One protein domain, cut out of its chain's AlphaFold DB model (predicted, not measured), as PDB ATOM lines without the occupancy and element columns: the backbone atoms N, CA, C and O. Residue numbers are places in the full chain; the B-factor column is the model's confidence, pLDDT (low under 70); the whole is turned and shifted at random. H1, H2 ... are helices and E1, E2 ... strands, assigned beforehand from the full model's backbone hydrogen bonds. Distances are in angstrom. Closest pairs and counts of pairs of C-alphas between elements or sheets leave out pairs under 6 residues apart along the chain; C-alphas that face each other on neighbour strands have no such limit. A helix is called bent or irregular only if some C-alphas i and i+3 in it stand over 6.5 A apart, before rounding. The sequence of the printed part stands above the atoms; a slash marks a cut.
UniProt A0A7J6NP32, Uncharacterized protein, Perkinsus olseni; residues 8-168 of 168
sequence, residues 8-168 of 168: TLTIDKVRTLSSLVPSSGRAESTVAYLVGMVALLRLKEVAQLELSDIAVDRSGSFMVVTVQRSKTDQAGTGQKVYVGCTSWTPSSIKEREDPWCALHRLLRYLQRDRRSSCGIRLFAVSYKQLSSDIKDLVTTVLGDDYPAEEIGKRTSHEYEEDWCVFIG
ATOM      1  N   THR A   8       0.994  73.152  41.937       69.50
ATOM      2  CA  THR A   8       1.319  74.582  41.965       69.50
ATOM      3  C   THR A   8       0.573  75.285  40.837       69.50
ATOM      4  O   THR A   8       0.659  74.884  39.676       69.50
ATOM      5  N   LEU A   9      -0.197  76.321  41.174       73.69
ATOM      6  CA  LEU A   9      -0.853  77.183  40.190       73.69
ATOM      7  C   LEU A   9      -0.018  78.443  39.995       73.69
ATOM      8  O   LEU A   9       0.303  79.110  40.974       73.69
ATOM      9  N   THR A  10       0.273  78.784  38.742       81.56
ATOM     10  CA  THR A  10       0.854  80.083  38.391       81.56
ATOM     11  C   THR A  10      -0.164  81.203  38.608       81.56
ATOM     12  O   THR A  10      -1.375  80.958  38.640       81.56
ATOM     13  N   ILE A  11       0.310  82.448  38.703       77.00
ATOM     14  CA  ILE A  11      -0.553  83.630  38.850       77.00
ATOM     15  C   ILE A  11      -1.585  83.710  37.716       77.00
ATOM     16  O   ILE A  11      -2.758  83.970  37.980       77.00
ATOM     17  N   ASP A  12      -1.202  83.405  36.476       80.00
ATOM     18  CA  ASP A  12      -2.141  83.406  35.349       80.00
ATOM     19  C   ASP A  12      -3.212  82.321  35.478       80.00
ATOM     20  O   ASP A  12      -4.388  82.578  35.220       80.00
ATOM     21  N   LYS A  13      -2.849  81.127  35.965       83.12
ATOM     22  CA  LYS A  13      -3.825  80.069  36.264       83.12
ATOM     23  C   LYS A  13      -4.778  80.501  37.384       83.12
ATOM     24  O   LYS A  13      -5.980  80.272  37.287       83.12
ATOM     25  N   VAL A  14      -4.282  81.188  38.412       82.69
ATOM     26  CA  VAL A  14      -5.128  81.775  39.465       82.69
ATOM     27  C   VAL A  14      -6.056  82.853  38.903       82.69
ATOM     28  O   VAL A  14      -7.239  82.883  39.250       82.69
ATOM     29  N   ARG A  15      -5.558  83.706  38.003       82.25
ATOM     30  CA  ARG A  15      -6.352  84.746  37.342       82.25
ATOM     31  C   ARG A  15      -7.478  84.130  36.517       82.25
ATOM     32  O   ARG A  15      -8.621  84.557  36.663       82.25
ATOM     33  N   THR A  16      -7.197  83.088  35.740       84.81
ATOM     34  CA  THR A  16      -8.226  82.332  35.014       84.81
ATOM     35  C   THR A  16      -9.221  81.691  35.976       84.81
ATOM     36  O   THR A  16     -10.420  81.862  35.809       84.81
ATOM     37  N   LEU A  17      -8.758  81.029  37.041       87.81
ATOM     38  CA  LEU A  17      -9.639  80.407  38.035       87.81
ATOM     39  C   LEU A  17     -10.595  81.425  38.669       87.81
ATOM     40  O   LEU A  17     -11.770  81.131  38.879       87.81
ATOM     41  N   SER A  18     -10.108  82.637  38.942       84.81
ATOM     42  CA  SER A  18     -10.887  83.690  39.594       84.81
ATOM     43  C   SER A  18     -12.131  84.123  38.816       84.81
ATOM     44  O   SER A  18     -13.048  84.686  39.415       84.81
ATOM     45  N   SER A  19     -12.179  83.892  37.499       85.31
ATOM     46  CA  SER A  19     -13.329  84.213  36.649       85.31
ATOM     47  C   SER A  19     -14.301  83.046  36.469       85.31
ATOM     48  O   SER A  19     -15.395  83.254  35.946       85.31
ATOM     49  N   LEU A  20     -13.949  81.851  36.948       87.88
ATOM     50  CA  LEU A  20     -14.760  80.649  36.810       87.88
ATOM     51  C   LEU A  20     -15.779  80.495  37.941       87.88
ATOM     52  O   LEU A  20     -15.598  80.949  39.076       87.88
ATOM     53  N   VAL A  21     -16.849  79.779  37.616       88.31
ATOM     54  CA  VAL A  21     -17.822  79.246  38.569       88.31
ATOM     55  C   VAL A  21     -17.718  77.723  38.484       88.31
ATOM     56  O   VAL A  21     -17.687  77.202  37.368       88.31
ATOM     57  N   PRO A  22     -17.633  76.998  39.615       87.50
ATOM     58  CA  PRO A  22     -17.611  75.538  39.588       87.50
ATOM     59  C   PRO A  22     -18.892  74.989  38.952       87.50
ATOM     60  O   PRO A  22     -19.940  75.637  38.983       87.50
ATOM     61  N   SER A  23     -18.842  73.756  38.454       86.25
ATOM     62  CA  SER A  23     -19.984  73.025  37.879       86.25
ATOM     63  C   SER A  23     -21.199  72.935  38.811       86.25
ATOM     64  O   SER A  23     -22.330  72.819  38.346       86.25
ATOM     65  N   SER A  24     -20.995  73.056  40.126       86.25
ATOM     66  CA  SER A  24     -22.074  73.160  41.116       86.25
ATOM     67  C   SER A  24     -22.874  74.471  41.045       86.25
ATOM     68  O   SER A  24     -23.885  74.601  41.734       86.25
ATOM     69  N   GLY A  25     -22.427  75.455  40.256       86.12
ATOM     70  CA  GLY A  25     -23.033  76.782  40.119       86.12
ATOM     71  C   GLY A  25     -22.721  77.746  41.270       86.12
ATOM     72  O   GLY A  25     -23.189  78.884  41.264       86.12
ATOM     73  N   ARG A  26     -21.935  77.318  42.267       84.88
ATOM     74  CA  ARG A  26     -21.642  78.087  43.486       84.88
ATOM     75  C   ARG A  26     -20.482  79.050  43.286       84.88
ATOM     76  O   ARG A  26     -19.325  78.712  43.539       84.88
ATOM     77  N   ALA A  27     -20.789  80.273  42.867       86.38
ATOM     78  CA  ALA A  27     -19.786  81.330  42.728       86.38
ATOM     79  C   ALA A  27     -19.069  81.644  44.059       86.38
ATOM     80  O   ALA A  27     -17.918  82.080  44.056       86.38
ATOM     81  N   GLU A  28     -19.714  81.376  45.199       87.56
ATOM     82  CA  GLU A  28     -19.149  81.570  46.536       87.56
ATOM     83  C   GLU A  28     -17.933  80.680  46.785       87.56
ATOM     84  O   GLU A  28     -17.010  81.094  47.480       87.56
ATOM     85  N   SER A  29     -17.886  79.484  46.192       90.06
ATOM     86  CA  SER A  29     -16.747  78.573  46.334       90.06
ATOM     87  C   SER A  29     -15.483  79.136  45.676       90.06
ATOM     88  O   SER A  29     -14.392  78.978  46.227       90.06
ATOM     89  N   THR A  30     -15.619  79.863  44.561       90.38
ATOM     90  CA  THR A  30     -14.504  80.595  43.938       90.38
ATOM     91  C   THR A  30     -14.015  81.716  44.857       90.38
ATOM     92  O   THR A  30     -12.814  81.852  45.082       90.38
ATOM     93  N   VAL A  31     -14.929  82.492  45.451       89.44
ATOM     94  CA  VAL A  31     -14.568  83.572  46.392       89.44
ATOM     95  C   VAL A  31     -13.885  83.006  47.639       89.44
ATOM     96  O   VAL A  31     -12.828  83.495  48.033       89.44
ATOM     97  N   ALA A  32     -14.440  81.942  48.218       90.38
ATOM     98  CA  ALA A  32     -13.881  81.242  49.366       90.38
ATOM     99  C   ALA A  32     -12.460  80.745  49.088       90.38
ATOM    100  O   ALA A  32     -11.570  80.902  49.924       90.38
ATOM    101  N   TYR A  33     -12.228  80.186  47.900       89.25
ATOM    102  CA  TYR A  33     -10.903  79.756  47.478       89.25
ATOM    103  C   TYR A  33      -9.910  80.918  47.389       89.25
ATOM    104  O   TYR A  33      -8.823  80.825  47.954       89.25
ATOM    105  N   LEU A  34     -10.290  82.021  46.735       88.56
ATOM    106  CA  LEU A  34      -9.429  83.199  46.604       88.56
ATOM    107  C   LEU A  34      -9.068  83.780  47.973       88.56
ATOM    108  O   LEU A  34      -7.890  84.015  48.226       88.56
ATOM    109  N   VAL A  35     -10.052  83.943  48.867       88.00
ATOM    110  CA  VAL A  35      -9.835  84.396  50.253       88.00
ATOM    111  C   VAL A  35      -8.905  83.440  50.996       88.00
ATOM    112  O   VAL A  35      -7.961  83.884  51.641       88.00
ATOM    113  N   GLY A  36      -9.135  82.133  50.867       87.69
ATOM    114  CA  GLY A  36      -8.286  81.114  51.471       87.69
ATOM    115  C   GLY A  36      -6.837  81.192  51.008       87.69
ATOM    116  O   GLY A  36      -5.937  81.122  51.835       87.69
ATOM    117  N   MET A  37      -6.605  81.390  49.711       84.31
ATOM    118  CA  MET A  37      -5.253  81.521  49.177       84.31
ATOM    119  C   MET A  37      -4.544  82.773  49.689       84.31
ATOM    120  O   MET A  37      -3.441  82.664  50.210       84.31
ATOM    121  N   VAL A  38      -5.165  83.952  49.582       82.31
ATOM    122  CA  VAL A  38      -4.506  85.216  49.965       82.31
ATOM    123  C   VAL A  38      -4.318  85.355  51.475       82.31
ATOM    124  O   VAL A  38      -3.358  85.974  51.917       82.31
ATOM    125  N   ALA A  39      -5.214  84.764  52.270       82.50
ATOM    126  CA  ALA A  39      -5.099  84.728  53.725       82.50
ATOM    127  C   ALA A  39      -4.318  83.497  54.226       82.50
ATOM    128  O   ALA A  39      -4.240  83.276  55.434       82.50
ATOM    129  N   LEU A  40      -3.759  82.690  53.313       80.81
ATOM    130  CA  LEU A  40      -2.978  81.481  53.603       80.81
ATOM    131  C   LEU A  40      -3.710  80.472  54.509       80.81
ATOM    132  O   LEU A  40      -3.103  79.743  55.297       80.81
ATOM    133  N   LEU A  41      -5.033  80.408  54.375       82.00
ATOM    134  CA  LEU A  41      -5.903  79.530  55.142       82.00
ATOM    135  C   LEU A  41      -6.076  78.184  54.456       82.00
ATOM    136  O   LEU A  41      -6.182  78.044  53.237       82.00
ATOM    137  N   ARG A  42      -6.231  77.151  55.270       82.56
ATOM    138  CA  ARG A  42      -6.619  75.829  54.793       82.56
ATOM    139  C   ARG A  42      -8.098  75.808  54.484       82.56
ATOM    140  O   ARG A  42      -8.909  76.409  55.175       82.56
ATOM    141  N   LEU A  43      -8.487  74.941  53.557       84.75
ATOM    142  CA  LEU A  43      -9.892  74.776  53.165       84.75
ATOM    143  C   LEU A  43     -10.856  74.499  54.327       84.75
ATOM    144  O   LEU A  43     -12.018  74.882  54.265       84.75
ATOM    145  N   LYS A  44     -10.396  73.819  55.387       85.12
ATOM    146  CA  LYS A  44     -11.218  73.606  56.588       85.12
ATOM    147  C   LYS A  44     -11.435  74.891  57.386       85.12
ATOM    148  O   LYS A  44     -12.530  75.061  57.899       85.12
ATOM    149  N   GLU A  45     -10.418  75.742  57.478       85.94
ATOM    150  CA  GLU A  45     -10.488  77.043  58.151       85.94
ATOM    151  C   GLU A  45     -11.400  77.974  57.341       85.94
ATOM    152  O   GLU A  45     -12.352  78.515  57.885       85.94
ATOM    153  N   VAL A  46     -11.231  78.021  56.014       88.38
ATOM    154  CA  VAL A  46     -12.104  78.783  55.100       88.38
ATOM    155  C   VAL A  46     -13.574  78.372  55.223       88.38
ATOM    156  O   VAL A  46     -14.450  79.221  55.345       88.38
ATOM    157  N   ALA A  47     -13.865  77.067  55.220       87.75
ATOM    158  CA  ALA A  47     -15.235  76.559  55.348       87.75
ATOM    159  C   ALA A  47     -15.861  76.804  56.737       87.75
ATOM    160  O   ALA A  47     -17.048  76.526  56.928       87.75
ATOM    161  N   GLN A  48     -15.064  77.247  57.711       87.81
ATOM    162  CA  GLN A  48     -15.490  77.576  59.070       87.81
ATOM    163  C   GLN A  48     -15.514  79.079  59.346       87.81
ATOM    164  O   GLN A  48     -16.028  79.440  60.396       87.81
ATOM    165  N   LEU A  49     -15.010  79.922  58.436       87.38
ATOM    166  CA  LEU A  49     -15.047  81.374  58.600       87.38
ATOM    167  C   LEU A  49     -16.476  81.851  58.824       87.38
ATOM    168  O   LEU A  49     -17.399  81.448  58.108       87.38
ATOM    169  N   GLU A  50     -16.638  82.747  59.782       88.31
ATOM    170  CA  GLU A  50     -17.862  83.489  60.040       88.31
ATOM    171  C   GLU A  50     -17.703  84.936  59.575       88.31
ATOM    172  O   GLU A  50     -16.594  85.437  59.386       88.31
ATOM    173  N   LEU A  51     -18.818  85.647  59.390       84.81
ATOM    174  CA  LEU A  51     -18.760  87.063  59.011       84.81
ATOM    175  C   LEU A  51     -17.994  87.907  60.045       84.81
ATOM    176  O   LEU A  51     -17.286  88.835  59.670       84.81
ATOM    177  N   SER A  52     -18.091  87.555  61.331       85.38
ATOM    178  CA  SER A  52     -17.362  88.211  62.426       85.38
ATOM    179  C   SER A  52     -15.846  88.028  62.366       85.38
ATOM    180  O   SER A  52     -15.127  88.781  63.018       85.38
ATOM    181  N   ASP A  53     -15.355  87.057  61.594       86.75
ATOM    182  CA  ASP A  53     -13.921  86.839  61.413       86.75
ATOM    183  C   ASP A  53     -13.320  87.796  60.381       86.75
ATOM    184  O   ASP A  53     -12.098  87.908  60.294       86.75
ATOM    185  N   ILE A  54     -14.154  88.499  59.608       86.75
ATOM    186  CA  ILE A  54     -13.726  89.425  58.564       86.75
ATOM    187  C   ILE A  54     -13.984  90.860  59.007       86.75
ATOM    188  O   ILE A  54     -15.122  91.272  59.225       86.75
ATOM    189  N   ALA A  55     -12.924  91.659  59.048       85.25
ATOM    190  CA  ALA A  55     -13.031  93.108  59.104       85.25
ATOM    191  C   ALA A  55     -12.466  93.698  57.815       85.25
ATOM    192  O   ALA A  55     -11.429  93.260  57.328       85.25
ATOM    193  N   VAL A  56     -13.129  94.707  57.262       80.94
ATOM    194  CA  VAL A  56     -12.584  95.488  56.149       80.94
ATOM    195  C   VAL A  56     -12.248  96.866  56.686       80.94
ATOM    196  O   VAL A  56     -13.028  97.442  57.448       80.94
ATOM    197  N   ASP A  57     -11.074  97.374  56.325       78.62
ATOM    198  CA  ASP A  57     -10.699  98.734  56.681       78.62
ATOM    199  C   ASP A  57     -11.700  99.756  56.121       78.62
ATOM    200  O   ASP A  57     -12.323  99.535  55.084       78.62
ATOM    201  N   ARG A  58     -11.826 100.911  56.781       69.88
ATOM    202  CA  ARG A  58     -12.727 101.988  56.345       69.88
ATOM    203  C   ARG A  58     -12.380 102.525  54.966       69.88
ATOM    204  O   ARG A  58     -13.285 102.946  54.253       69.88
ATOM    205  N   SER A  59     -11.094 102.538  54.608       68.19
ATOM    206  CA  SER A  59     -10.706 102.878  53.245       68.19
ATOM    207  C   SER A  59     -11.117 101.767  52.285       68.19
ATOM    208  O   SER A  59     -11.566 102.071  51.198       68.19
ATOM    209  N   GLY A  60     -11.064 100.499  52.696       66.62
ATOM    210  CA  GLY A  60     -11.240  99.350  51.809       66.62
ATOM    211  C   GLY A  60      -9.938  98.891  51.152       66.62
ATOM    212  O   GLY A  60      -9.983  98.031  50.281       66.62
ATOM    213  N   SER A  61      -8.786  99.425  51.582       69.94
ATOM    214  CA  SER A  61      -7.457  99.050  51.069       69.94
ATOM    215  C   SER A  61      -7.022  97.642  51.486       69.94
ATOM    216  O   SER A  61      -6.231  96.993  50.798       69.94
ATOM    217  N   PHE A  62      -7.506  97.172  52.638       77.25
ATOM    218  CA  PHE A  62      -7.176  95.860  53.177       77.25
ATOM    219  C   PHE A  62      -8.356  95.237  53.926       77.25
ATOM    220  O   PHE A  62      -9.232  95.931  54.450       77.25
ATOM    221  N   MET A  63      -8.350  93.907  53.995       84.94
ATOM    222  CA  MET A  63      -9.170  93.129  54.918       84.94
ATOM    223  C   MET A  63      -8.300  92.463  55.975       84.94
ATOM    224  O   MET A  63      -7.137  92.140  55.744       84.94
ATOM    225  N   VAL A  64      -8.896  92.232  57.131       87.38
ATOM    226  CA  VAL A  64      -8.327  91.487  58.242       87.38
ATOM    227  C   VAL A  64      -9.150  90.223  58.407       87.38
ATOM    228  O   VAL A  64     -10.369  90.297  58.570       87.38
ATOM    229  N   VAL A  65      -8.483  89.076  58.367       86.81
ATOM    230  CA  VAL A  65      -9.093  87.768  58.605       86.81
ATOM    231  C   VAL A  65      -8.611  87.239  59.947       86.81
ATOM    232  O   VAL A  65      -7.412  87.062  60.156       86.81
ATOM    233  N   THR A  66      -9.543  86.995  60.860       87.38
ATOM    234  CA  THR A  66      -9.262  86.444  62.187       87.38
ATOM    235  C   THR A  66      -9.360  84.923  62.141       87.38
ATOM    236  O   THR A  66     -10.415  84.354  61.875       87.38
ATOM    237  N   VAL A  67      -8.254  84.240  62.414       80.94
ATOM    238  CA  VAL A  67      -8.174  82.779  62.422       80.94
ATOM    239  C   VAL A  67      -8.519  82.265  63.817       80.94
ATOM    240  O   VAL A  67      -7.700  82.270  64.736       80.94
ATOM    241  N   GLN A  68      -9.754  81.793  63.981       72.31
ATOM    242  CA  GLN A  68     -10.260  81.299  65.270       72.31
ATOM    243  C   GLN A  68      -9.623  79.969  65.702       72.31
ATOM    244  O   GLN A  68      -9.485  79.680  66.890       72.31
ATOM    245  N   ARG A  69      -9.249  79.119  64.742       66.69
ATOM    246  CA  ARG A  69      -8.713  77.778  65.008       66.69
ATOM    247  C   ARG A  69      -7.518  77.505  64.115       66.69
ATOM    248  O   ARG A  69      -7.671  76.966  63.022       66.69
ATOM    249  N   SER A  70      -6.332  77.870  64.588       61.66
ATOM    250  CA  SER A  70      -5.095  77.449  63.945       61.66
ATOM    251  C   SER A  70      -4.854  75.958  64.212       61.66
ATOM    252  O   SER A  70      -5.260  75.396  65.230       61.66
ATOM    253  N   LYS A  71      -4.210  75.265  63.270       60.72
ATOM    254  CA  LYS A  71      -3.874  73.837  63.435       60.72
ATOM    255  C   LYS A  71      -2.691  73.587  64.375       60.72
ATOM    256  O   LYS A  71      -2.349  72.432  64.610       60.72
ATOM    257  N   THR A  72      -2.003  74.630  64.809       48.28
ATOM    258  CA  THR A  72      -0.838  74.513  65.680       48.28
ATOM    259  C   THR A  72      -1.101  75.326  66.924       48.28
ATOM    260  O   THR A  72      -1.279  76.536  66.833       48.28
ATOM    261  N   ASP A  73      -1.041  74.663  68.068       50.06
ATOM    262  CA  ASP A  73      -1.270  75.221  69.404       50.06
ATOM    263  C   ASP A  73      -0.377  76.449  69.700       50.06
ATOM    264  O   ASP A  73      -0.677  77.248  70.580       50.06
ATOM    265  N   GLN A  74       0.699  76.631  68.923       45.62
ATOM    266  CA  GLN A  74       1.655  77.739  69.011       45.62
ATOM    267  C   GLN A  74       1.262  79.018  68.252       45.62
ATOM    268  O   GLN A  74       1.848  80.060  68.519       45.62
ATOM    269  N   ALA A  75       0.298  78.975  67.325       55.50
ATOM    270  CA  ALA A  75      -0.131  80.171  66.580       55.50
ATOM    271  C   ALA A  75      -1.226  80.974  67.311       55.50
ATOM    272  O   ALA A  75      -1.606  82.049  66.857       55.50
ATOM    273  N   GLY A  76      -1.716  80.469  68.451       54.09
ATOM    274  CA  GLY A  76      -2.785  81.091  69.230       54.09
ATOM    275  C   GLY A  76      -4.140  81.068  68.513       54.09
ATOM    276  O   GLY A  76      -4.248  81.034  67.287       54.09
ATOM    277  N   THR A  77      -5.218  81.056  69.288       64.25
ATOM    278  CA  THR A  77      -6.550  81.405  68.781       64.25
ATOM    279  C   THR A  77      -6.609  82.920  68.586       64.25
ATOM    280  O   THR A  77      -6.185  83.660  69.471       64.25
ATOM    281  N   GLY A  78      -7.140  83.386  67.451       69.25
ATOM    282  CA  GLY A  78      -7.337  84.816  67.187       69.25
ATOM    283  C   GLY A  78      -6.213  85.500  66.404       69.25
ATOM    284  O   GLY A  78      -6.161  86.730  66.389       69.25
ATOM    285  N   GLN A  79      -5.336  84.735  65.742       80.06
ATOM    286  CA  GLN A  79      -4.337  85.283  64.817       80.06
ATOM    287  C   GLN A  79      -5.021  86.125  63.733       80.06
ATOM    288  O   GLN A  79      -6.072  85.741  63.219       80.06
ATOM    289  N   LYS A  80      -4.425  87.261  63.365       84.25
ATOM    290  CA  LYS A  80      -4.964  88.155  62.338       84.25
ATOM    291  C   LYS A  80      -4.076  88.132  61.106       84.25
ATOM    292  O   LYS A  80      -2.889  88.411  61.188       84.25
ATOM    293  N   VAL A  81      -4.671  87.838  59.959       82.44
ATOM    294  CA  VAL A  81      -4.003  87.940  58.661       82.44
ATOM    295  C   VAL A  81      -4.511  89.188  57.961       82.44
ATOM    296  O   VAL A  81      -5.715  89.337  57.746       82.44
ATOM    297  N   TYR A  82      -3.595  90.088  57.617       82.19
ATOM    298  CA  TYR A  82      -3.902  91.309  56.884       82.19
ATOM    299  C   TYR A  82      -3.672  91.061  55.398       82.19
ATOM    300  O   TYR A  82      -2.574  90.701  54.980       82.19
ATOM    301  N   VAL A  83      -4.713  91.259  54.596       80.31
ATOM    302  CA  VAL A  83      -4.666  91.086  53.146       80.31
ATOM    303  C   VAL A  83      -4.963  92.423  52.485       80.31
ATOM    304  O   VAL A  83      -6.097  92.904  52.525       80.31
ATOM    305  N   GLY A  84      -3.942  93.018  51.873       73.25
ATOM    306  CA  GLY A  84      -4.068  94.224  51.057       73.25
ATOM    307  C   GLY A  84      -4.343  93.906  49.587       73.25
ATOM    308  O   GLY A  84      -3.956  92.849  49.091       73.25
ATOM    309  N   CYS A  85      -4.991  94.830  48.878       72.19
ATOM    310  CA  CYS A  85      -5.084  94.798  47.416       72.19
ATOM    311  C   CYS A  85      -4.239  95.954  46.863       72.19
ATOM    312  O   CYS A  85      -4.576  97.119  47.050       72.19
ATOM    313  N   THR A  86      -3.119  95.645  46.203       62.19
ATOM    314  CA  THR A  86      -2.180  96.653  45.668       62.19
ATOM    315  C   THR A  86      -2.746  97.421  44.471       62.19
ATOM    316  O   THR A  86      -2.301  98.526  44.180       62.19
ATOM    317  N   SER A  87      -3.771  96.875  43.810       58.59
ATOM    318  CA  SER A  87      -4.536  97.540  42.749       58.59
ATOM    319  C   SER A  87      -5.674  98.430  43.273       58.59
ATOM    320  O   SER A  87      -6.477  98.940  42.485       58.59
ATOM    321  N   TRP A  88      -5.767  98.631  44.591       53.06
ATOM    322  CA  TRP A  88      -6.796  99.471  45.188       53.06
ATOM    323  C   TRP A  88      -6.438 100.958  45.082       53.06
ATOM    324  O   TRP A  88      -5.453 101.425  45.652       53.06
ATOM    325  N   THR A  89      -7.277 101.719  44.381       54.59
ATOM    326  CA  THR A  89      -7.340 103.175  44.502       54.59
ATOM    327  C   THR A  89      -8.723 103.536  45.050       54.59
ATOM    328  O   THR A  89      -9.703 102.887  44.691       54.59
ATOM    329  N   PRO A  90      -8.877 104.581  45.883       48.88
ATOM    330  CA  PRO A  90     -10.190 104.991  46.401       48.88
ATOM    331  C   PRO A  90     -11.259 105.235  45.315       48.88
ATOM    332  O   PRO A  90     -12.455 105.159  45.585       48.88
ATOM    333  N   SER A  91     -10.837 105.503  44.075       49.03
ATOM    334  CA  SER A  91     -11.687 105.649  42.892       49.03
ATOM    335  C   SER A  91     -12.059 104.326  42.189       49.03
ATOM    336  O   SER A  91     -13.017 104.304  41.417       49.03
ATOM    337  N   SER A  92     -11.370 103.205  42.444       48.00
ATOM    338  CA  SER A  92     -11.499 101.971  41.648       48.00
ATOM    339  C   SER A  92     -12.647 101.041  42.031       48.00
ATOM    340  O   SER A  92     -12.950 100.150  41.236       48.00
ATOM    341  N   ILE A  93     -13.376 101.288  43.131       51.34
ATOM    342  CA  ILE A  93     -14.633 100.559  43.414       51.34
ATOM    343  C   ILE A  93     -15.630 100.719  42.247       51.34
ATOM    344  O   ILE A  93     -16.497  99.869  42.063       51.34
ATOM    345  N   LYS A  94     -15.490 101.777  41.430       45.19
ATOM    346  CA  LYS A  94     -16.337 102.020  40.255       45.19
ATOM    347  C   LYS A  94     -15.658 101.827  38.890       45.19
ATOM    348  O   LYS A  94     -16.390 101.708  37.915       45.19
ATOM    349  N   GLU A  95     -14.323 101.787  38.784       44.75
ATOM    350  CA  GLU A  95     -13.656 101.989  37.473       44.75
ATOM    351  C   GLU A  95     -12.579 100.966  37.075       44.75
ATOM    352  O   GLU A  95     -12.334 100.782  35.884       44.75
ATOM    353  N   ARG A  96     -11.953 100.253  38.017       51.19
ATOM    354  CA  ARG A  96     -11.012  99.160  37.702       51.19
ATOM    355  C   ARG A  96     -11.213  98.023  38.673       51.19
ATOM    356  O   ARG A  96     -10.430  97.772  39.585       51.19
ATOM    357  N   GLU A  97     -12.327  97.355  38.458       57.94
ATOM    358  CA  GLU A  97     -12.617  96.099  39.098       57.94
ATOM    359  C   GLU A  97     -11.607  95.059  38.640       57.94
ATOM    360  O   GLU A  97     -11.633  94.627  37.490       57.94
ATOM    361  N   ASP A  98     -10.737  94.646  39.552       63.38
ATOM    362  CA  ASP A  98      -9.849  93.540  39.274       63.38
ATOM    363  C   ASP A  98     -10.551  92.209  39.615       63.38
ATOM    364  O   ASP A  98     -10.722  91.903  40.803       63.38
ATOM    365  N   PRO A  99     -11.003  91.417  38.620       64.38
ATOM    366  CA  PRO A  99     -11.785  90.207  38.862       64.38
ATOM    367  C   PRO A  99     -11.017  89.130  39.636       64.38
ATOM    368  O   PRO A  99     -11.667  88.232  40.179       64.38
ATOM    369  N   TRP A 100      -9.684  89.223  39.734       68.38
ATOM    370  CA  TRP A 100      -8.878  88.295  40.530       68.38
ATOM    371  C   TRP A 100      -8.561  88.797  41.947       68.38
ATOM    372  O   TRP A 100      -8.175  87.986  42.790       68.38
ATOM    373  N   CYS A 101      -8.786  90.081  42.266       78.19
ATOM    374  CA  CYS A 101      -8.552  90.587  43.621       78.19
ATOM    375  C   CYS A 101      -9.589  89.998  44.595       78.19
ATOM    376  O   CYS A 101     -10.786  90.305  44.547       78.19
ATOM    377  N   ALA A 102      -9.107  89.156  45.516       78.75
ATOM    378  CA  ALA A 102      -9.921  88.475  46.522       78.75
ATOM    379  C   ALA A 102     -10.748  89.454  47.373       78.75
ATOM    380  O   ALA A 102     -11.906  89.171  47.674       78.75
ATOM    381  N   LEU A 103     -10.188  90.627  47.694       82.00
ATOM    382  CA  LEU A 103     -10.874  91.679  48.444       82.00
ATOM    383  C   LEU A 103     -12.090  92.225  47.684       82.00
ATOM    384  O   LEU A 103     -13.192  92.246  48.227       82.00
ATOM    385  N   HIS A 104     -11.930  92.597  46.409       79.75
ATOM    386  CA  HIS A 104     -13.042  93.073  45.577       79.75
ATOM    387  C   HIS A 104     -14.124  92.001  45.397       79.75
ATOM    388  O   HIS A 104     -15.320  92.298  45.467       79.75
ATOM    389  N   ARG A 105     -13.721  90.740  45.203       81.62
ATOM    390  CA  ARG A 105     -14.643  89.602  45.095       81.62
ATOM    391  C   ARG A 105     -15.424  89.370  46.385       81.62
ATOM    392  O   ARG A 105     -16.641  89.196  46.321       81.62
ATOM    393  N   LEU A 106     -14.751  89.413  47.534       83.88
ATOM    394  CA  LEU A 106     -15.386  89.277  48.840       83.88
ATOM    395  C   LEU A 106     -16.356  90.432  49.108       83.88
ATOM    396  O   LEU A 106     -17.494  90.186  49.489       83.88
ATOM    397  N   LEU A 107     -15.957  91.676  48.837       80.69
ATOM    398  CA  LEU A 107     -16.825  92.843  49.006       80.69
ATOM    399  C   LEU A 107     -18.095  92.749  48.157       80.69
ATOM    400  O   LEU A 107     -19.185  92.995  48.668       80.69
ATOM    401  N   ARG A 108     -17.997  92.329  46.889       80.25
ATOM    402  CA  ARG A 108     -19.195  92.103  46.062       80.25
ATOM    403  C   ARG A 108     -20.061  90.969  46.572       80.25
ATOM    404  O   ARG A 108     -21.284  91.071  46.507       80.25
ATOM    405  N   TYR A 109     -19.439  89.885  47.028       83.50
ATOM    406  CA  TYR A 109     -20.165  88.777  47.628       83.50
ATOM    407  C   TYR A 109     -20.970  89.263  48.841       83.50
ATOM    408  O   TYR A 109     -22.183  89.081  48.867       83.50
ATOM    409  N   LEU A 110     -20.338  90.004  49.755       80.31
ATOM    410  CA  LEU A 110     -20.982  90.591  50.935       80.31
ATOM    411  C   LEU A 110     -22.067  91.624  50.590       80.31
ATOM    412  O   LEU A 110     -23.079  91.706  51.276       80.31
ATOM    413  N   GLN A 111     -21.895  92.408  49.521       78.88
ATOM    414  CA  GLN A 111     -22.925  93.347  49.054       78.88
ATOM    415  C   GLN A 111     -24.160  92.637  48.479       78.88
ATOM    416  O   GLN A 111     -25.275  93.156  48.582       78.88
ATOM    417  N   ARG A 112     -23.970  91.474  47.841       75.25
ATOM    418  CA  ARG A 112     -25.055  90.665  47.264       75.25
ATOM    419  C   ARG A 112     -25.749  89.808  48.315       75.25
ATOM    420  O   ARG A 112     -26.969  89.657  48.262       75.25
ATOM    421  N   ASP A 113     -24.993  89.258  49.258       69.25
ATOM    422  CA  ASP A 113     -25.510  88.375  50.294       69.25
ATOM    423  C   ASP A 113     -26.051  89.189  51.480       69.25
ATOM    424  O   ASP A 113     -25.339  89.557  52.410       69.25
ATOM    425  N   ARG A 114     -27.353  89.497  51.451       56.62
ATOM    426  CA  ARG A 114     -28.052  90.237  52.520       56.62
ATOM    427  C   ARG A 114     -28.355  89.395  53.769       56.62
ATOM    428  O   ARG A 114     -29.212  89.772  54.570       56.62
ATOM    429  N   ARG A 115     -27.715  88.237  53.950       58.19
ATOM    430  CA  ARG A 115     -27.939  87.368  55.115       58.19
ATOM    431  C   ARG A 115     -27.208  87.922  56.339       58.19
ATOM    432  O   ARG A 115     -26.127  87.485  56.709       58.19
ATOM    433  N   SER A 116     -27.823  88.914  56.976       45.53
ATOM    434  CA  SER A 116     -27.376  89.483  58.246       45.53
ATOM    435  C   SER A 116     -27.741  88.557  59.409       45.53
ATOM    436  O   SER A 116     -28.874  88.583  59.890       45.53
ATOM    437  N   SER A 117     -26.804  87.737  59.890       47.19
ATOM    438  CA  SER A 117     -26.879  87.173  61.249       47.19
ATOM    439  C   SER A 117     -25.499  86.765  61.768       47.19
ATOM    440  O   SER A 117     -24.713  86.140  61.060       47.19
ATOM    441  N   CYS A 118     -25.221  87.100  63.029       43.78
ATOM    442  CA  CYS A 118     -24.082  86.587  63.790       43.78
ATOM    443  C   CYS A 118     -24.177  85.048  63.903       43.78
ATOM    444  O   CYS A 118     -25.268  84.525  64.131       43.78
ATOM    445  N   GLY A 119     -23.065  84.328  63.703       56.66
ATOM    446  CA  GLY A 119     -23.001  82.859  63.780       56.66
ATOM    447  C   GLY A 119     -23.334  82.094  62.489       56.66
ATOM    448  O   GLY A 119     -23.401  80.864  62.503       56.66
ATOM    449  N   ILE A 120     -23.548  82.782  61.358       72.06
ATOM    450  CA  ILE A 120     -23.678  82.137  60.043       72.06
ATOM    451  C   ILE A 120     -22.298  82.076  59.378       72.06
ATOM    452  O   ILE A 120     -21.590  83.078  59.278       72.06
ATOM    453  N   ARG A 121     -21.925  80.884  58.896       84.06
ATOM    454  CA  ARG A 121     -20.707  80.681  58.097       84.06
ATOM    455  C   ARG A 121     -20.701  81.618  56.895       84.06
ATOM    456  O   ARG A 121     -21.651  81.593  56.117       84.06
ATOM    457  N   LEU A 122     -19.592  82.326  56.699       86.62
ATOM    458  CA  LEU A 122     -19.402  83.370  55.697       86.62
ATOM    459  C   LEU A 122     -19.851  82.942  54.300       86.62
ATOM    460  O   LEU A 122     -20.608  83.663  53.677       86.62
ATOM    461  N   PHE A 123     -19.428  81.765  53.832       87.44
ATOM    462  CA  PHE A 123     -19.772  81.269  52.491       87.44
ATOM    463  C   PHE A 123     -20.926  80.254  52.490       87.44
ATOM    464  O   PHE A 123     -21.317  79.757  51.439       87.44
ATOM    465  N   ALA A 124     -21.429  79.857  53.667       84.94
ATOM    466  CA  ALA A 124     -22.405  78.773  53.828       84.94
ATOM    467  C   ALA A 124     -22.051  77.456  53.083       84.94
ATOM    468  O   ALA A 124     -22.934  76.663  52.747       84.94
ATOM    469  N   VAL A 125     -20.758  77.183  52.848       83.62
ATOM    470  CA  VAL A 125     -20.267  75.973  52.162       83.62
ATOM    471  C   VAL A 125     -19.660  74.989  53.171       83.62
ATOM    472  O   VAL A 125     -18.971  75.365  54.119       83.62
ATOM    473  N   SER A 126     -19.914  73.688  52.991       88.38
ATOM    474  CA  SER A 126     -19.248  72.643  53.782       88.38
ATOM    475  C   SER A 126     -17.840  72.357  53.253       88.38
ATOM    476  O   SER A 126     -17.594  72.466  52.057       88.38
ATOM    477  N   TYR A 127     -16.924  71.882  54.103       88.12
ATOM    478  CA  TYR A 127     -15.580  71.478  53.655       88.12
ATOM    479  C   TYR A 127     -15.606  70.465  52.496       88.12
ATOM    480  O   TYR A 127     -14.797  70.565  51.578       88.12
ATOM    481  N   LYS A 128     -16.526  69.487  52.529       88.50
ATOM    482  CA  LYS A 128     -16.642  68.478  51.465       88.50
ATOM    483  C   LYS A 128     -17.040  69.120  50.137       88.50
ATOM    484  O   LYS A 128     -16.419  68.815  49.126       88.50
ATOM    485  N   GLN A 129     -18.025  70.019  50.169       87.75
ATOM    486  CA  GLN A 129     -18.477  70.740  48.982       87.75
ATOM    487  C   GLN A 129     -17.370  71.650  48.446       87.75
ATOM    488  O   GLN A 129     -17.000  71.526  47.287       87.75
ATOM    489  N   LEU A 130     -16.764  72.468  49.311       87.38
ATOM    490  CA  LEU A 130     -15.683  73.378  48.936       87.38
ATOM    491  C   LEU A 130     -14.492  72.618  48.334       87.38
ATOM    492  O   LEU A 130     -13.944  73.017  47.315       87.38
ATOM    493  N   SER A 131     -14.117  71.481  48.924       88.12
ATOM    494  CA  SER A 131     -13.053  70.631  48.384       88.12
ATOM    495  C   SER A 131     -13.396  70.035  47.017       88.12
ATOM    496  O   SER A 131     -12.472  69.784  46.247       88.12
ATOM    497  N   SER A 132     -14.671  69.752  46.742       88.00
ATOM    498  CA  SER A 132     -15.121  69.245  45.442       88.00
ATOM    499  C   SER A 132     -15.119  70.355  44.398       88.00
ATOM    500  O   SER A 132     -14.543  70.177  43.332       88.00
ATOM    501  N   ASP A 133     -15.691  71.512  44.738       89.88
ATOM    502  CA  ASP A 133     -15.766  72.682  43.860       89.88
ATOM    503  C   ASP A 133     -14.369  73.183  43.477       89.88
ATOM    504  O   ASP A 133     -14.105  73.474  42.318       89.88
ATOM    505  N   ILE A 134     -13.433  73.232  44.430       87.81
ATOM    506  CA  ILE A 134     -12.049  73.629  44.138       87.81
ATOM    507  C   ILE A 134     -11.359  72.601  43.257       87.81
ATOM    508  O   ILE A 134     -10.599  72.982  42.374       87.81
ATOM    509  N   LYS A 135     -11.601  71.304  43.480       85.88
ATOM    510  CA  LYS A 135     -11.024  70.277  42.612       85.88
ATOM    511  C   LYS A 135     -11.492  70.489  41.172       85.88
ATOM    512  O   LYS A 135     -10.656  70.500  40.283       85.88
ATOM    513  N   ASP A 136     -12.785  70.715  40.978       86.00
ATOM    514  CA  ASP A 136     -13.390  70.992  39.674       86.00
ATOM    515  C   ASP A 136     -12.808  72.250  39.003       86.00
ATOM    516  O   ASP A 136     -12.337  72.196  37.866       86.00
ATOM    517  N   LEU A 137     -12.720  73.362  39.742       86.75
ATOM    518  CA  LEU A 137     -12.087  74.601  39.276       86.75
ATOM    519  C   LEU A 137     -10.623  74.390  38.870       86.75
ATOM    520  O   LEU A 137     -10.191  74.835  37.810       86.75
ATOM    521  N   VAL A 138      -9.849  73.696  39.707       84.19
ATOM    522  CA  VAL A 138      -8.427  73.432  39.458       84.19
ATOM    523  C   VAL A 138      -8.246  72.496  38.264       84.19
ATOM    524  O   VAL A 138      -7.391  72.762  37.426       84.19
ATOM    525  N   THR A 139      -9.061  71.447  38.138       84.19
ATOM    526  CA  THR A 139      -9.055  70.561  36.965       84.19
ATOM    527  C   THR A 139      -9.377  71.336  35.690       84.19
ATOM    528  O   THR A 139      -8.688  71.165  34.693       84.19
ATOM    529  N   THR A 140     -10.349  72.249  35.740       85.94
ATOM    530  CA  THR A 140     -10.732  73.079  34.588       85.94
ATOM    531  C   THR A 140      -9.570  73.944  34.093       85.94
ATOM    532  O   THR A 140      -9.371  74.089  32.893       85.94
ATOM    533  N   VAL A 141      -8.774  74.502  35.009       84.81
ATOM    534  CA  VAL A 141      -7.651  75.394  34.670       84.81
ATOM    535  C   VAL A 141      -6.373  74.636  34.307       84.81
ATOM    536  O   VAL A 141      -5.533  75.156  33.574       84.81
ATOM    537  N   LEU A 142      -6.191  73.422  34.827       79.19
ATOM    538  CA  LEU A 142      -5.067  72.569  34.442       79.19
ATOM    539  C   LEU A 142      -5.300  71.864  33.103       79.19
ATOM    540  O   LEU A 142      -4.318  71.512  32.461       79.19
ATOM    541  N   GLY A 143      -6.556  71.688  32.676       71.69
ATOM    542  CA  GLY A 143      -6.881  71.022  31.415       71.69
ATOM    543  C   GLY A 143      -6.258  69.625  31.319       71.69
ATOM    544  O   GLY A 143      -6.186  68.901  32.314       71.69
ATOM    545  N   ASP A 144      -5.779  69.274  30.124       57.78
ATOM    546  CA  ASP A 144      -5.148  67.980  29.821       57.78
ATOM    547  C   ASP A 144      -3.681  67.879  30.278       57.78
ATOM    548  O   ASP A 144      -3.092  66.798  30.204       57.78
ATOM    549  N   ASP A 145      -3.084  68.963  30.795       56.50
ATOM    550  CA  ASP A 145      -1.695  68.954  31.281       56.50
ATOM    551  C   ASP A 145      -1.513  67.998  32.477       56.50
ATOM    552  O   ASP A 145      -0.391  67.597  32.794       56.50
ATOM    553  N   TYR A 146      -2.609  67.642  33.162       52.16
ATOM    554  CA  TYR A 146      -2.608  66.756  34.323       52.16
ATOM    555  C   TYR A 146      -3.823  65.812  34.321       52.16
ATOM    556  O   TYR A 146      -4.961  66.280  34.323       52.16
ATOM    557  N   PRO A 147      -3.635  64.481  34.417       51.22
ATOM    558  CA  PRO A 147      -4.757  63.549  34.482       51.22
ATOM    559  C   PRO A 147      -5.632  63.797  35.728       51.22
ATOM    560  O   PRO A 147      -5.140  63.908  36.854       51.22
ATOM    561  N   ALA A 148      -6.960  63.836  35.534       47.38
ATOM    562  CA  ALA A 148      -7.985  64.200  36.532       47.38
ATOM    563  C   ALA A 148      -7.961  63.384  37.851       47.38
ATOM    564  O   ALA A 148      -8.538  63.782  38.877       47.38
ATOM    565  N   GLU A 149      -7.279  62.237  37.852       45.81
ATOM    566  CA  GLU A 149      -7.097  61.373  39.019       45.81
ATOM    567  C   GLU A 149      -6.078  61.907  40.048       45.81
ATOM    568  O   GLU A 149      -6.075  61.435  41.187       45.81
ATOM    569  N   GLU A 150      -5.252  62.905  39.703       48.84
ATOM    570  CA  GLU A 150      -4.082  63.310  40.508       48.84
ATOM    571  C   GLU A 150      -4.297  64.520  41.439       48.84
ATOM    572  O   GLU A 150      -3.479  64.776  42.325       48.84
ATOM    573  N   ILE A 151      -5.407  65.252  41.312       45.34
ATOM    574  CA  ILE A 151      -5.631  66.497  42.066       45.34
ATOM    575  C   ILE A 151      -6.251  66.178  43.436       45.34
ATOM    576  O   ILE A 151      -7.429  65.813  43.545       45.34
ATOM    577  N   GLY A 152      -5.452  66.297  44.505       41.12
ATOM    578  CA  GLY A 152      -5.865  65.912  45.855       41.12
ATOM    579  C   GLY A 152      -5.182  66.651  47.014       41.12
ATOM    580  O   GLY A 152      -4.033  66.401  47.356       41.12
ATOM    581  N   LYS A 153      -5.991  67.429  47.748       39.41
ATOM    582  CA  LYS A 153      -5.881  67.785  49.185       39.41
ATOM    583  C   LYS A 153      -4.706  68.643  49.685       39.41
ATOM    584  O   LYS A 153      -4.776  69.067  50.840       39.41
ATOM    585  N   ARG A 154      -3.686  68.951  48.884       38.91
ATOM    586  CA  ARG A 154      -2.713  70.020  49.178       38.91
ATOM    587  C   ARG A 154      -2.360  70.742  47.883       38.91
ATOM    588  O   ARG A 154      -1.657  70.189  47.051       38.91
ATOM    589  N   THR A 155      -2.864  71.955  47.719       41.31
ATOM    590  CA  THR A 155      -2.265  72.936  46.816       41.31
ATOM    591  C   THR A 155      -1.167  73.645  47.609       41.31
ATOM    592  O   THR A 155      -1.395  74.044  48.753       41.31
ATOM    593  N   SER A 156       0.045  73.709  47.065       38.50
ATOM    594  CA  SER A 156       1.068  74.656  47.520       38.50
ATOM    595  C   SER A 156       1.141  75.750  46.476       38.50
ATOM    596  O   SER A 156       1.087  75.464  45.283       38.50
ATOM    597  N   HIS A 157       1.237  76.990  46.922       43.16
ATOM    598  CA  HIS A 157       1.328  78.146  46.047       43.16
ATOM    599  C   HIS A 157       2.743  78.694  46.184       43.16
ATOM    600  O   HIS A 157       3.204  78.918  47.302       43.16
ATOM    601  N   GLU A 158       3.437  78.816  45.061       31.39
ATOM    602  CA  GLU A 158       4.773  79.395  44.975       31.39
ATOM    603  C   GLU A 158       4.606  80.737  44.263       31.39
ATOM    604  O   GLU A 158       3.964  80.806  43.213       31.39
ATOM    605  N   TYR A 159       5.065  81.806  44.909       35.28
ATOM    606  CA  TYR A 159       4.873  83.180  44.464       35.28
ATOM    607  C   TYR A 159       6.243  83.745  44.097       35.28
ATOM    608  O   TYR A 159       7.097  83.870  44.972       35.28
ATOM    609  N   GLU A 160       6.451  84.078  42.825       29.09
ATOM    610  CA  GLU A 160       7.530  84.987  42.439       29.09
ATOM    611  C   GLU A 160       7.033  86.428  42.621       29.09
ATOM    612  O   GLU A 160       5.937  86.759  42.175       29.09
ATOM    613  N   GLU A 161       7.833  87.167  43.395       36.44
ATOM    614  CA  GLU A 161       7.935  88.605  43.703       36.44
ATOM    615  C   GLU A 161       6.737  89.553  43.421       36.44
ATOM    616  O   GLU A 161       6.099  89.519  42.378       36.44
ATOM    617  N   ASP A 162       6.488  90.449  44.397       32.03
ATOM    618  CA  ASP A 162       5.491  91.550  44.462       32.03
ATOM    619  C   ASP A 162       4.206  91.351  45.296       32.03
ATOM    620  O   ASP A 162       3.179  91.992  45.053       32.03
ATOM    621  N   TRP A 163       4.261  90.556  46.374       36.69
ATOM    622  CA  TRP A 163       3.227  90.589  47.422       36.69
ATOM    623  C   TRP A 163       3.804  90.798  48.817       36.69
ATOM    624  O   TRP A 163       4.480  89.931  49.366       36.69
ATOM    625  N   CYS A 164       3.442  91.916  49.445       30.42
ATOM    626  CA  CYS A 164       3.642  92.100  50.877       30.42
ATOM    627  C   CYS A 164       2.500  91.420  51.648       30.42
ATOM    628  O   CYS A 164       1.478  92.041  51.943       30.42
ATOM    629  N   VAL A 165       2.661  90.135  51.975       31.09
ATOM    630  CA  VAL A 165       1.852  89.485  53.016       31.09
ATOM    631  C   VAL A 165       2.492  89.815  54.362       31.09
ATOM    632  O   VAL A 165       3.536  89.267  54.710       31.09
ATOM    633  N   PHE A 166       1.885  90.725  55.122       25.88
ATOM    634  CA  PHE A 166       2.316  91.005  56.489       25.88
ATOM    635  C   PHE A 166       1.625  90.027  57.441       25.88
ATOM    636  O   PHE A 166       0.421  90.115  57.686       25.88
ATOM    637  N   ILE A 167       2.401  89.082  57.968       27.03
ATOM    638  CA  ILE A 167       1.988  88.223  59.077       27.03
ATOM    639  C   ILE A 167       2.386  88.960  60.359       27.03
ATOM    640  O   ILE A 167       3.576  89.140  60.613       27.03
ATOM    641  N   GLY A 168       1.391  89.435  61.109       25.73
ATOM    642  CA  GLY A 168       1.553  90.112  62.399       25.73
ATOM    643  C   GLY A 168       1.005  89.285  63.549       25.73
ATOM    644  O   GLY A 168       0.043  88.517  63.314       25.73
TER     645      GLY A 168
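This is residues 8 to 168 of the 168 residues of an uncharacterized protein of Perkinsus olseni (UniProt A0A7J6NP32). One helix, H2, makes the core, with H1, H4, H5 and the short H3 packed round it, while a small antiparallel sheet of three strands stands at one side, H4 crossing over one of its faces. On the side away from that sheet E4 packs on H5, and long loops and an end tail run round the outside. The printed part has 161 residues with five named helices and four named strands, in the order H1 H2 H3 E1 E2 E3 H4 H5 E4, and the sheet's order is E1 E2 E3. The class is mixed, helices and strands, with under half of the residues, 74, in named elements. The whole is compact, with a radius of gyration of the C-alphas of 15.5 A and spans of 44 by 41 by 34 A.

Start at H1, residues 11 to 18, which forms a helical hairpin with H2, residues 27 to 38: they touch at C-alphas 18 and 30, 6.4 A apart, at a shallow tilt of 30 degrees, opposite ways. H2 is the hub, touching four helices, and its residues 35 to 38 only graze the sheet. H3, residues 43 to 46, touches H2, closest at C-alphas 36 and 46, 5.8 A. Next comes a meander, each strand the antiparallel neighbour of the one before: E1, residues 54 to 56, E2, 62 to 67, and E3, 79 to 84. Look for N 55 and O 64 at 2.9 A, and for N 65 and O 81 at 2.8 A, both within hydrogen-bond range. H4, residues 102 to 112, is on the sheet at a height of 10.5 A and runs across the strands, at 79 degrees to E2 on the local plane. H4 touches H2, closest at C-alphas 102 and 34, 5.3 A. H5, residues 127 to 145, touches H2 about perpendicular, at 82 degrees, closest at C-alphas 130 and 29, 5.9 A. E4, residues 151 to 155, pairs with no named strand. Every O i to N i+4 pair is within hydrogen-bond range in H1, H2 and H4, and 13 of 15 in H5; H3 is too short for such a pair.

Find C-alpha 11 at (-0.553, 83.630, 38.850), where H1 begins its 10.4 A. H2 measures 17.3 A, E2 16.0 A, E3 16.4 A and H4 15.3 A; H3 and E1 are short. H5 starts at C-alpha 127, (-15.580, 71.478, 53.655), and spans 26.5 A, with a kink of 44 degrees near residue 139; it is irregular, C-alphas 141 and 144 being 9.2 A apart. E4 ends at C-alpha 155, (-2.265, 72.936, 46.816).

The two C-alphas farthest apart, those of Arg 58 and Pro 147, are 44.9 A apart. The printed part has no cut; the links E2 to E3, E3 to H4 and H4 to H5 are long. In the last stretch, residues 166 to 167 pair antiparallel with residues 81 to 82 of E3. Mean pLDDT of the printed part is 70.9, and 62 residues are under 70, among them 86 to 100 and 144 to 168.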